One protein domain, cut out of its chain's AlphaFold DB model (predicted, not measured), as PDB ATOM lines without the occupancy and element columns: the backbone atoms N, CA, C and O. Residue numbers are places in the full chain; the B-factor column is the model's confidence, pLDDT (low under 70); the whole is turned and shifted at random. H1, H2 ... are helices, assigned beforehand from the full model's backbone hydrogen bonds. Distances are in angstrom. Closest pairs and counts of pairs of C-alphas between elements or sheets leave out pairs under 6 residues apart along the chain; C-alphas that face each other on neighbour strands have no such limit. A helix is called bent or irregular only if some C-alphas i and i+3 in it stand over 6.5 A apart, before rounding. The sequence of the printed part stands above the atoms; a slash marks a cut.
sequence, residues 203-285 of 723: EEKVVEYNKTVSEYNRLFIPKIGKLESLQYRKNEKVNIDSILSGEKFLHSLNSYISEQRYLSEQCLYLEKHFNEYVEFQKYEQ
ATOM      1  N   GLU A 203      -1.109  -8.832 104.156       80.25
ATOM      2  CA  GLU A 203      -1.785  -9.730 105.094       80.25
ATOM      3  C   GLU A 203      -3.074 -10.303 104.491       80.25
ATOM      4  O   GLU A 203      -3.229 -11.524 104.426       80.25
ATOM      5  N   GLU A 204      -3.952  -9.450 103.956       81.12
ATOM      6  CA  GLU A 204      -5.191  -9.899 103.318       81.12
ATOM      7  C   GLU A 204      -4.907 -10.756 102.077       81.12
ATOM      8  O   GLU A 204      -5.538 -11.796 101.876       81.12
ATOM      9  N   LYS A 205      -3.884 -10.397 101.288       80.94
ATOM     10  CA  LYS A 205      -3.483 -11.165 100.100       80.94
ATOM     11  C   LYS A 205      -2.918 -12.547 100.427       80.94
ATOM     12  O   LYS A 205      -3.222 -13.512  99.724       80.94
ATOM     13  N   VAL A 206      -2.137 -12.677 101.498       82.62
ATOM     14  CA  VAL A 206      -1.634 -13.980 101.965       82.62
ATOM     15  C   VAL A 206      -2.779 -14.843 102.497       82.62
ATOM     16  O   VAL A 206      -2.814 -16.045 102.225       82.62
ATOM     17  N   VAL A 207      -3.745 -14.251 103.203       83.69
ATOM     18  CA  VAL A 207      -4.949 -14.964 103.662       83.69
ATOM     19  C   VAL A 207      -5.778 -15.466 102.476       83.69
ATOM     20  O   VAL A 207      -6.176 -16.634 102.460       83.69
ATOM     21  N   GLU A 208      -5.990 -14.627 101.459       84.69
ATOM     22  CA  GLU A 208      -6.695 -14.986 100.223       84.69
ATOM     23  C   GLU A 208      -5.995 -16.147  99.489       84.69
ATOM     24  O   GLU A 208      -6.634 -17.142  99.138       84.69
ATOM     25  N   TYR A 209      -4.667 -16.083  99.340       83.88
ATOM     26  CA  TYR A 209      -3.864 -17.156  98.745       83.88
ATOM     27  C   TYR A 209      -3.940 -18.467  99.543       83.88
ATOM     28  O   TYR A 209      -4.192 -19.537  98.993       83.88
ATOM     29  N   ASN A 210      -3.779 -18.415 100.864       84.44
ATOM     30  CA  ASN A 210      -3.823 -19.623 101.692       84.44
ATOM     31  C   ASN A 210      -5.203 -20.292 101.684       84.44
ATOM     32  O   ASN A 210      -5.305 -21.519 101.804       84.44
ATOM     33  N   LYS A 211      -6.269 -19.506 101.499       86.19
ATOM     34  CA  LYS A 211      -7.620 -20.030 101.307       86.19
ATOM     35  C   LYS A 211      -7.730 -20.826 100.004       86.19
ATOM     36  O   LYS A 211      -8.216 -21.956 100.041       86.19
ATOM     37  N   THR A 212      -7.218 -20.306  98.887       82.00
ATOM     38  CA  THR A 212      -7.244 -21.022  97.595       82.00
ATOM     39  C   THR A 212      -6.354 -22.268  97.606       82.00
ATOM     40  O   THR A 212      -6.768 -23.321  97.120       82.00
ATOM     41  N   VAL A 213      -5.186 -22.217  98.257       82.06
ATOM     42  CA  VAL A 213      -4.337 -23.400  98.505       82.06
ATOM     43  C   VAL A 213      -5.088 -24.470  99.301       82.06
ATOM     44  O   VAL A 213      -5.018 -25.658  98.982       82.06
ATOM     45  N   SER A 214      -5.844 -24.065 100.322       81.69
ATOM     46  CA  SER A 214      -6.649 -24.986 101.131       81.69
ATOM     47  C   SER A 214      -7.768 -25.641 100.317       81.69
ATOM     48  O   SER A 214      -8.017 -26.838 100.470       81.69
ATOM     49  N   GLU A 215      -8.427 -24.886  99.436       82.94
ATOM     50  CA  GLU A 215      -9.447 -25.404  98.517       82.94
ATOM     51  C   GLU A 215      -8.854 -26.396  97.506       82.94
ATOM     52  O   GLU A 215      -9.389 -27.493  97.347       82.94
ATOM     53  N   TYR A 216      -7.704 -26.080  96.903       77.81
ATOM     54  CA  TYR A 216      -6.980 -27.000  96.023       77.81
ATOM     55  C   TYR A 216      -6.595 -28.300  96.746       77.81
ATOM     56  O   TYR A 216      -6.881 -29.401  96.275       77.81
ATOM     57  N   ASN A 217      -5.996 -28.189  97.934       80.12
ATOM     58  CA  ASN A 217      -5.532 -29.344  98.700       80.12
ATOM     59  C   ASN A 217      -6.672 -30.272  99.153       80.12
ATOM     60  O   ASN A 217      -6.417 -31.453  99.406       80.12
ATOM     61  N   ARG A 218      -7.919 -29.780  99.232       79.19
ATOM     62  CA  ARG A 218      -9.113 -30.607  99.492       79.19
ATOM     63  C   ARG A 218      -9.481 -31.516  98.322       79.19
ATOM     64  O   ARG A 218      -9.999 -32.600  98.565       79.19
ATOM     65  N   LEU A 219      -9.210 -31.102  97.086       73.56
ATOM     66  CA  LEU A 219      -9.491 -31.901  95.888       73.56
ATOM     67  C   LEU A 219      -8.501 -33.064  95.697       73.56
ATOM     68  O   LEU A 219      -8.760 -33.926  94.868       73.56
ATOM     69  N   PHE A 220      -7.390 -33.065  96.448       65.12
ATOM     70  CA  PHE A 220      -6.306 -34.057  96.492       65.12
ATOM     71  C   PHE A 220      -6.133 -34.910  95.221       65.12
ATOM     72  O   PHE A 220      -6.728 -35.977  95.081       65.12
ATOM     73  N   ILE A 221      -5.234 -34.481  94.328       68.75
ATOM     74  CA  ILE A 221      -4.860 -35.238  93.126       68.75
ATOM     75  C   ILE A 221      -3.599 -36.072  93.436       68.75
ATOM     76  O   ILE A 221      -2.506 -35.503  93.536       68.75
ATOM     77  N   PRO A 222      -3.692 -37.416  93.554       63.81
ATOM     78  CA  PRO A 222      -2.608 -38.253  94.085       63.81
ATOM     79  C   PRO A 222      -1.289 -38.184  93.301       63.81
ATOM     80  O   PRO A 222      -0.228 -38.423  93.869       63.81
ATOM     81  N   LYS A 223      -1.340 -37.863  92.001       66.06
ATOM     82  CA  LYS A 223      -0.163 -37.797  91.115       66.06
ATOM     83  C   LYS A 223       0.590 -36.458  91.149       66.06
ATOM     84  O   LYS A 223       1.694 -36.402  90.624       66.06
ATOM     85  N   ILE A 224       0.005 -35.396  91.712       67.69
ATOM     86  CA  ILE A 224       0.549 -34.024  91.630       67.69
ATOM     87  C   ILE A 224       1.054 -33.529  92.997       67.69
ATOM     88  O   ILE A 224       2.021 -32.778  93.050       67.69
ATOM     89  N   GLY A 225       0.473 -34.002  94.105       70.12
ATOM     90  CA  GLY A 225       0.867 -33.594  95.460       70.12
ATOM     91  C   GLY A 225       0.092 -32.376  95.984       70.12
ATOM     92  O   GLY A 225      -0.836 -31.886  95.339       70.12
ATOM     93  N   LYS A 226       0.434 -31.927  97.199       74.75
ATOM     94  CA  LYS A 226      -0.213 -30.799  97.895       74.75
ATOM     95  C   LYS A 226       0.604 -29.514  97.730       74.75
ATOM     96  O   LYS A 226       1.827 -29.573  97.734       74.75
ATOM     97  N   LEU A 227      -0.078 -28.375  97.636       76.88
ATOM     98  CA  LEU A 227       0.535 -27.043  97.645       76.88
ATOM     99  C   LEU A 227       0.797 -26.575  99.084       76.88
ATOM    100  O   LEU A 227       0.009 -26.865  99.988       76.88
ATOM    101  N   GLU A 228       1.884 -25.842  99.295       77.81
ATOM    102  CA  GLU A 228       2.257 -25.291 100.602       77.81
ATOM    103  C   GLU A 228       1.624 -23.911 100.839       77.81
ATOM    104  O   GLU A 228       1.505 -23.098  99.925       77.81
ATOM    105  N   SER A 229       1.218 -23.635 102.080       78.94
ATOM    106  CA  SER A 229       0.698 -22.324 102.492       78.94
ATOM    107  C   SER A 229       1.827 -21.338 102.798       78.94
ATOM    108  O   SER A 229       2.827 -21.713 103.412       78.94
ATOM    109  N   LEU A 230       1.631 -20.061 102.476       82.31
ATOM    110  CA  LEU A 230       2.550 -18.976 102.819       82.31
ATOM    111  C   LEU A 230       2.427 -18.589 104.294       82.31
ATOM    112  O   LEU A 230       1.323 -18.454 104.825       82.31
ATOM    113  N   GLN A 231       3.561 -18.350 104.951       76.31
ATOM    114  CA  GLN A 231       3.588 -17.794 106.303       76.31
ATOM    115  C   GLN A 231       3.795 -16.280 106.242       76.31
ATOM    116  O   GLN A 231       4.766 -15.805 105.654       76.31
ATOM    117  N   TYR A 232       2.889 -15.529 106.870       78.44
ATOM    118  CA  TYR A 232       3.029 -14.087 107.054       78.44
ATOM    119  C   TYR A 232       3.549 -13.786 108.460       78.44
ATOM    120  O   TYR A 232       3.021 -14.289 109.453       78.44
ATOM    121  N   ARG A 233       4.574 -12.937 108.542       75.75
ATOM    122  CA  ARG A 233       5.079 -12.358 109.788       75.75
ATOM    123  C   ARG A 233       5.244 -10.857 109.594       75.75
ATOM    124  O   ARG A 233       5.770 -10.402 108.580       75.75
ATOM    125  N   LYS A 234       4.770 -10.082 110.568       68.81
ATOM    126  CA  LYS A 234       4.779  -8.617 110.514       68.81
ATOM    127  C   LYS A 234       6.226  -8.109 110.439       68.81
ATOM    128  O   LYS A 234       7.034  -8.467 111.288       68.81
ATOM    129  N   ASN A 235       6.523  -7.264 109.450       66.62
ATOM    130  CA  ASN A 235       7.849  -6.687 109.154       66.62
ATOM    131  C   ASN A 235       8.924  -7.664 108.634       66.62
ATOM    132  O   ASN A 235      10.084  -7.274 108.516       66.62
ATOM    133  N   GLU A 236       8.562  -8.895 108.273       73.12
ATOM    134  CA  GLU A 236       9.467  -9.835 107.604       73.12
ATOM    135  C   GLU A 236       9.089 -10.002 106.127       73.12
ATOM    136  O   GLU A 236       7.936  -9.822 105.727       73.12
ATOM    137  N   LYS A 237      10.074 -10.346 105.289       73.88
ATOM    138  CA  LYS A 237       9.818 -10.662 103.878       73.88
ATOM    139  C   LYS A 237       9.075 -11.993 103.789       73.88
ATOM    140  O   LYS A 237       9.538 -12.996 104.325       73.88
ATOM    141  N   VAL A 238       7.956 -12.012 103.066       77.44
ATOM    142  CA  VAL A 238       7.250 -13.258 102.745       77.44
ATOM    143  C   VAL A 238       8.100 -14.052 101.754       77.44
ATOM    144  O   VAL A 238       8.484 -13.532 100.707       77.44
ATOM    145  N   ASN A 239       8.411 -15.304 102.087       70.00
ATOM    146  CA  ASN A 239       9.127 -16.198 101.183       70.00
ATOM    147  C   ASN A 239       8.170 -16.682 100.076       70.00
ATOM    148  O   ASN A 239       7.182 -17.351 100.368       70.00
ATOM    149  N   ILE A 240       8.464 -16.324  98.822       69.88
ATOM    150  CA  ILE A 240       7.665 -16.657  97.629       69.88
ATOM    151  C   ILE A 240       8.205 -17.867  96.848       69.88
ATOM    152  O   ILE A 240       7.644 -18.224  95.812       69.88
ATOM    153  N   ASP A 241       9.266 -18.520  97.326       67.62
ATOM    154  CA  ASP A 241       9.879 -19.672  96.650       67.62
ATOM    155  C   ASP A 241       8.900 -20.851  96.536       67.62
ATOM    156  O   ASP A 241       8.962 -21.627  95.580       67.62
ATOM    157  N   SER A 242       7.941 -20.956  97.463       63.00
ATOM    158  CA  SER A 242       6.846 -21.933  97.410       63.00
ATOM    159  C   SER A 242       5.834 -21.658  96.286       63.00
ATOM    160  O   SER A 242       5.242 -22.592  95.749       63.00
ATOM    161  N   ILE A 243       5.661 -20.398  95.867       65.81
ATOM    162  CA  ILE A 243       4.834 -20.044  94.702       65.81
ATOM    163  C   ILE A 243       5.562 -20.452  93.416       65.81
ATOM    164  O   ILE A 243       4.970 -21.074  92.535       65.81
ATOM    165  N   LEU A 244       6.862 -20.153  93.336       62.41
ATOM    166  CA  LEU A 244       7.710 -20.477  92.184       62.41
ATOM    167  C   LEU A 244       7.894 -21.993  92.007       62.41
ATOM    168  O   LEU A 244       7.954 -22.494  90.885       62.41
ATOM    169  N   SER A 245       7.947 -22.758  93.099       62.75
ATOM    170  CA  SER A 245       7.941 -24.223  93.032       62.75
ATOM    171  C   SER A 245       6.588 -24.772  92.558       62.75
ATOM    172  O   SER A 245       6.558 -25.790  91.862       62.75
ATOM    173  N   GLY A 246       5.497 -24.053  92.842       61.97
ATOM    174  CA  GLY A 246       4.137 -24.337  92.393       61.97
ATOM    175  C   GLY A 246       3.958 -24.358  90.868       61.97
ATOM    176  O   GLY A 246       3.209 -25.186  90.346       61.97
ATOM    177  N   GLU A 247       4.693 -23.519  90.129       63.88
ATOM    178  CA  GLU A 247       4.641 -23.477  88.655       63.88
ATOM    179  C   GLU A 247       5.050 -24.806  88.005       63.88
ATOM    180  O   GLU A 247       4.548 -25.163  86.936       63.88
ATOM    181  N   LYS A 248       5.897 -25.603  88.672       65.19
ATOM    182  CA  LYS A 248       6.299 -26.931  88.183       65.19
ATOM    183  C   LYS A 248       5.119 -27.901  88.102       65.19
ATOM    184  O   LYS A 248       5.121 -28.784  87.246       65.19
ATOM    185  N   PHE A 249       4.092 -27.719  88.935       67.81
ATOM    186  CA  PHE A 249       2.882 -28.539  88.890       67.81
ATOM    187  C   PHE A 249       1.959 -28.161  87.732       67.81
ATOM    188  O   PHE A 249       1.150 -28.987  87.323       67.81
ATOM    189  N   LEU A 250       2.081 -26.954  87.171       68.44
ATOM    190  CA  LEU A 250       1.142 -26.406  86.188       68.44
ATOM    191  C   LEU A 250       1.140 -27.213  84.882       68.44
ATOM    192  O   LEU A 250       0.081 -27.502  84.323       68.44
ATOM    193  N   HIS A 251       2.317 -27.666  84.438       69.44
ATOM    194  CA  HIS A 251       2.430 -28.553  83.281       69.44
ATOM    195  C   HIS A 251       1.815 -29.935  83.558       69.44
ATOM    196  O   HIS A 251       1.032 -30.434  82.751       69.44
ATOM    197  N   SER A 252       2.093 -30.522  84.727       70.94
ATOM    198  CA  SER A 252       1.521 -31.809  85.142       70.94
ATOM    199  C   SER A 252      -0.002 -31.749  85.308       70.94
ATOM    200  O   SER A 252      -0.693 -32.694  84.935       70.94
ATOM    201  N   LEU A 253      -0.538 -30.630  85.806       72.12
ATOM    202  CA  LEU A 253      -1.974 -30.394  85.960       72.12
ATOM    203  C   LEU A 253      -2.667 -30.238  84.609       72.12
ATOM    204  O   LEU A 253      -3.688 -30.876  84.372       72.12
ATOM    205  N   ASN A 254      -2.087 -29.450  83.701       75.38
ATOM    206  CA  ASN A 254      -2.618 -29.286  82.350       75.38
ATOM    207  C   ASN A 254      -2.570 -30.597  81.558       75.38
ATOM    208  O   ASN A 254      -3.525 -30.908  80.846       75.38
ATOM    209  N   SER A 255      -1.508 -31.394  81.720       74.38
ATOM    210  CA  SER A 255      -1.425 -32.736  81.134       74.38
ATOM    211  C   SER A 255      -2.507 -33.653  81.707       74.38
ATOM    212  O   SER A 255      -3.220 -34.295  80.944       74.38
ATOM    213  N   TYR A 256      -2.705 -33.653  83.030       76.38
ATOM    214  CA  TYR A 256      -3.747 -34.453  83.679       76.38
ATOM    215  C   TYR A 256      -5.161 -34.041  83.243       76.38
ATOM    216  O   TYR A 256      -5.965 -34.896  82.891       76.38
ATOM    217  N   ILE A 257      -5.470 -32.740  83.195       75.88
ATOM    218  CA  ILE A 257      -6.769 -32.237  82.713       75.88
ATOM    219  C   ILE A 257      -6.989 -32.615  81.245       75.88
ATOM    220  O   ILE A 257      -8.099 -32.994  80.874       75.88
ATOM    221  N   SER A 258      -5.947 -32.539  80.415       75.19
ATOM    222  CA  SER A 258      -6.025 -32.915  79.001       75.19
ATOM    223  C   SER A 258      -6.255 -34.417  78.829       75.19
ATOM    224  O   SER A 258      -7.114 -34.805  78.043       75.19
ATOM    225  N   GLU A 259      -5.572 -35.257  79.612       77.06
ATOM    226  CA  GLU A 259      -5.806 -36.706  79.650       77.06
ATOM    227  C   GLU A 259      -7.235 -37.041  80.093       77.06
ATOM    228  O   GLU A 259      -7.893 -37.859  79.455       77.06
ATOM    229  N   GLN A 260      -7.745 -36.392  81.146       76.31
ATOM    230  CA  GLN A 260      -9.114 -36.620  81.621       76.31
ATOM    231  C   GLN A 260     -10.167 -36.128  80.618       76.31
ATOM    232  O   GLN A 260     -11.182 -36.794  80.423       76.31
ATOM    233  N   ARG A 261      -9.931 -34.997  79.935       77.50
ATOM    234  CA  ARG A 261     -10.800 -34.530  78.841       77.50
ATOM    235  C   ARG A 261     -10.793 -35.497  77.666       77.50
ATOM    236  O   ARG A 261     -11.863 -35.842  77.180       77.50
ATOM    237  N   TYR A 262      -9.620 -35.976  77.264       75.19
ATOM    238  CA  TYR A 262      -9.486 -36.961  76.196       75.19
ATOM    239  C   TYR A 262     -10.201 -38.274  76.544       75.19
ATOM    240  O   TYR A 262     -10.952 -38.799  75.727       75.19
ATOM    241  N   LEU A 263     -10.056 -38.765  77.779       75.69
ATOM    242  CA  LEU A 263     -10.807 -39.917  78.289       75.69
ATOM    243  C   LEU A 263     -12.320 -39.672  78.266       75.69
ATOM    244  O   LEU A 263     -13.068 -40.531  77.811       75.69
ATOM    245  N   SER A 264     -12.777 -38.494  78.695       75.56
ATOM    246  CA  SER A 264     -14.195 -38.127  78.647       75.56
ATOM    247  C   SER A 264     -14.734 -38.083  77.214       75.56
ATOM    248  O   SER A 264     -15.843 -38.555  76.971       75.56
ATOM    249  N   GLU A 265     -13.970 -37.544  76.262       75.62
ATOM    250  CA  GLU A 265     -14.332 -37.518  74.839       75.62
ATOM    251  C   GLU A 265     -14.346 -38.924  74.229       75.62
ATOM    252  O   GLU A 265     -15.265 -39.256  73.481       75.62
ATOM    253  N   GLN A 266     -13.390 -39.786  74.592       72.25
ATOM    254  CA  GLN A 266     -13.377 -41.192  74.185       72.25
ATOM    255  C   GLN A 266     -14.567 -41.970  74.751       72.25
ATOM    256  O   GLN A 266     -15.175 -42.756  74.027       72.25
ATOM    257  N   CYS A 267     -14.935 -41.743  76.016       70.25
ATOM    258  CA  CYS A 267     -16.119 -42.347  76.621       70.25
ATOM    259  C   CYS A 267     -17.405 -41.879  75.925       70.25
ATOM    260  O   CYS A 267     -18.229 -42.720  75.580       70.25
ATOM    261  N   LEU A 268     -17.540 -40.580  75.631       75.00
ATOM    262  CA  LEU A 268     -18.672 -40.026  74.873       75.00
ATOM    263  C   LEU A 268     -18.746 -40.579  73.440       75.00
ATOM    264  O   LEU A 268     -19.833 -40.857  72.935       75.00
ATOM    265  N   TYR A 269     -17.600 -40.769  72.779       71.62
ATOM    266  CA  TYR A 269     -17.524 -41.391  71.455       71.62
ATOM    267  C   TYR A 269     -17.933 -42.871  71.499       71.62
ATOM    268  O   TYR A 269     -18.738 -43.319  70.684       71.62
ATOM    269  N   LEU A 270     -17.418 -43.627  72.474       67.00
ATOM    270  CA  LEU A 270     -17.753 -45.038  72.667       67.00
ATOM    271  C   LEU A 270     -19.230 -45.230  73.003       67.00
ATOM    272  O   LEU A 270     -19.853 -46.113  72.430       67.00
ATOM    273  N   GLU A 271     -19.808 -44.390  73.860       71.56
ATOM    274  CA  GLU A 271     -21.228 -44.446  74.217       71.56
ATOM    275  C   GLU A 271     -22.129 -44.177  72.999       71.56
ATOM    276  O   GLU A 271     -23.150 -44.840  72.809       71.56
ATOM    277  N   LYS A 272     -21.703 -43.276  72.105       72.50
ATOM    278  CA  LYS A 272     -22.427 -42.931  70.874       72.50
ATOM    279  C   LYS A 272     -22.335 -44.004  69.778       72.50
ATOM    280  O   LYS A 272     -23.293 -44.174  69.029       72.50
ATOM    281  N   HIS A 273     -21.219 -44.731  69.693       66.94
ATOM    282  CA  HIS A 273     -20.941 -45.724  68.640       66.94
ATOM    283  C   HIS A 273     -20.946 -47.186  69.134       66.94
ATOM    284  O   HIS A 273     -20.614 -48.103  68.381       66.94
ATOM    285  N   PHE A 274     -21.360 -47.438  70.381       67.00
ATOM    286  CA  PHE A 274     -21.344 -48.767  71.006       67.00
ATOM    287  C   PHE A 274     -22.133 -49.815  70.207       67.00
ATOM    288  O   PHE A 274     -21.671 -50.939  70.013       67.00
ATOM    289  N   ASN A 275     -23.299 -49.433  69.678       68.69
ATOM    290  CA  ASN A 275     -24.138 -50.337  68.888       68.69
ATOM    291  C   ASN A 275     -23.509 -50.688  67.526       68.69
ATOM    292  O   ASN A 275     -23.617 -51.829  67.083       68.69
ATOM    293  N   GLU A 276     -22.793 -49.751  66.897       66.31
ATOM    294  CA  GLU A 276     -22.055 -49.998  65.647       66.31
ATOM    295  C   GLU A 276     -20.838 -50.904  65.887       66.31
ATOM    296  O   GLU A 276     -20.530 -51.758  65.059       66.31
ATOM    297  N   TYR A 277     -20.178 -50.784  67.042       63.72
ATOM    298  CA  TYR A 277     -19.047 -51.636  67.422       63.72
ATOM    299  C   TYR A 277     -19.458 -53.100  67.667       63.72
ATOM    300  O   TYR A 277     -18.746 -54.018  67.252       63.72
ATOM    301  N   VAL A 278     -20.624 -53.341  68.279       67.88
ATOM    302  CA  VAL A 278     -21.167 -54.701  68.482       67.88
ATOM    303  C   VAL A 278     -21.539 -55.365  67.146       67.88
ATOM    304  O   VAL A 278     -21.289 -56.558  66.953       67.88
ATOM    305  N   GLU A 279     -22.082 -54.599  66.196       68.81
ATOM    306  CA  GLU A 279     -22.307 -55.048  64.813       68.81
ATOM    307  C   GLU A 279     -20.978 -55.336  64.089       68.81
ATOM    308  O   GLU A 279     -20.838 -56.368  63.427       68.81
ATOM    309  N   PHE A 280     -19.964 -54.486  64.280       63.69
ATOM    310  CA  PHE A 280     -18.642 -54.659  63.675       63.69
ATOM    311  C   PHE A 280     -17.904 -55.892  64.215       63.69
ATOM    312  O   PHE A 280     -17.284 -56.606  63.433       63.69
ATOM    313  N   GLN A 281     -18.020 -56.214  65.509       64.00
ATOM    314  CA  GLN A 281     -17.450 -57.440  66.089       64.00
ATOM    315  C   GLN A 281     -18.069 -58.717  65.501       64.00
ATOM    316  O   GLN A 281     -17.355 -59.695  65.254       64.00
ATOM    317  N   LYS A 282     -19.384 -58.717  65.230       68.25
ATOM    318  CA  LYS A 282     -20.037 -59.816  64.497       68.25
ATOM    319  C   LYS A 282     -19.506 -59.914  63.065       68.25
ATOM    320  O   LYS A 282     -19.174 -61.013  62.618       68.25
ATOM    321  N   TYR A 283     -19.354 -58.781  62.381       66.00
ATOM    322  CA  TYR A 283     -18.787 -58.717  61.030       66.00
ATOM    323  C   TYR A 283     -17.311 -59.143  60.973       66.00
ATOM    324  O   TYR A 283     -16.892 -59.784  60.010       66.00
ATOM    325  N   GLU A 284     -16.517 -58.832  61.998       65.06
ATOM    326  CA  GLU A 284     -15.096 -59.171  62.099       65.06
ATOM    327  C   GLU A 284     -14.887 -60.671  62.336       65.06
ATOM    328  O   GLU A 284     -14.043 -61.280  61.673       65.06
ATOM    329  N   GLN A 285     -15.701 -61.306  63.190       66.62
ATOM    330  CA  GLN A 285     -15.705 -62.767  63.317       66.62
ATOM    331  C   GLN A 285     -16.109 -63.445  62.002       66.62
ATOM    332  O   GLN A 285     -15.449 -64.400  61.583       66.62
TER     333      GLN A 285
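AT A GLANCE: This is residues 203 to 285 of the 723 residues of the protein "AAA_15 domain-containing protein" of Ruminococcus gnavus (UniProt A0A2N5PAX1). A short helix, H1, and a long loop, residues 219 to 240, that folds back from its end make a loose head with the first part of a long, bent helix, H2. The rest of H2, residues 257 to 285, sticks out as a free arm and makes much of the length. The 83 printed residues, with two named helices, H1 then H2, and no named strand, are all helix in class and extended: radius of gyration of the C-alphas 21.9 A, spans 76 by 19 by 16 A.

IN THESE COORDINATES: Find C-alpha 203 at (-1.785, -9.730, 105.094); from there H1 runs 22.8 A to residue 218. H2, residues 241 to 285, was assigned as one helix by its hydrogen bonds, but is bent: C-alphas 272 and 275 are 7.9 A apart. Arm H2a, residues 241 to 272, is 47.4 A long, with a kink of 35 degrees near residue 249; arm H2b, residues 275 to 285, ends at (-15.705, -62.767, 63.317).

HOW THE PARTS SIT: H1 is apart from both arms. H2a and H2b are only just about perpendicular, at 72 degrees. Every O i to N i+4 pair is within hydrogen-bond range in H1 and H2b, and 23 of 28 in H2a.

THE WHOLE: The farthest C-alphas, Asn 235 and Gln 285, are 76.2 A apart. The printed part has no cut; the link H1 to H2 is long. Look for pLDDT under 70 at, among others, residues 240 to 251 and 273 to 285.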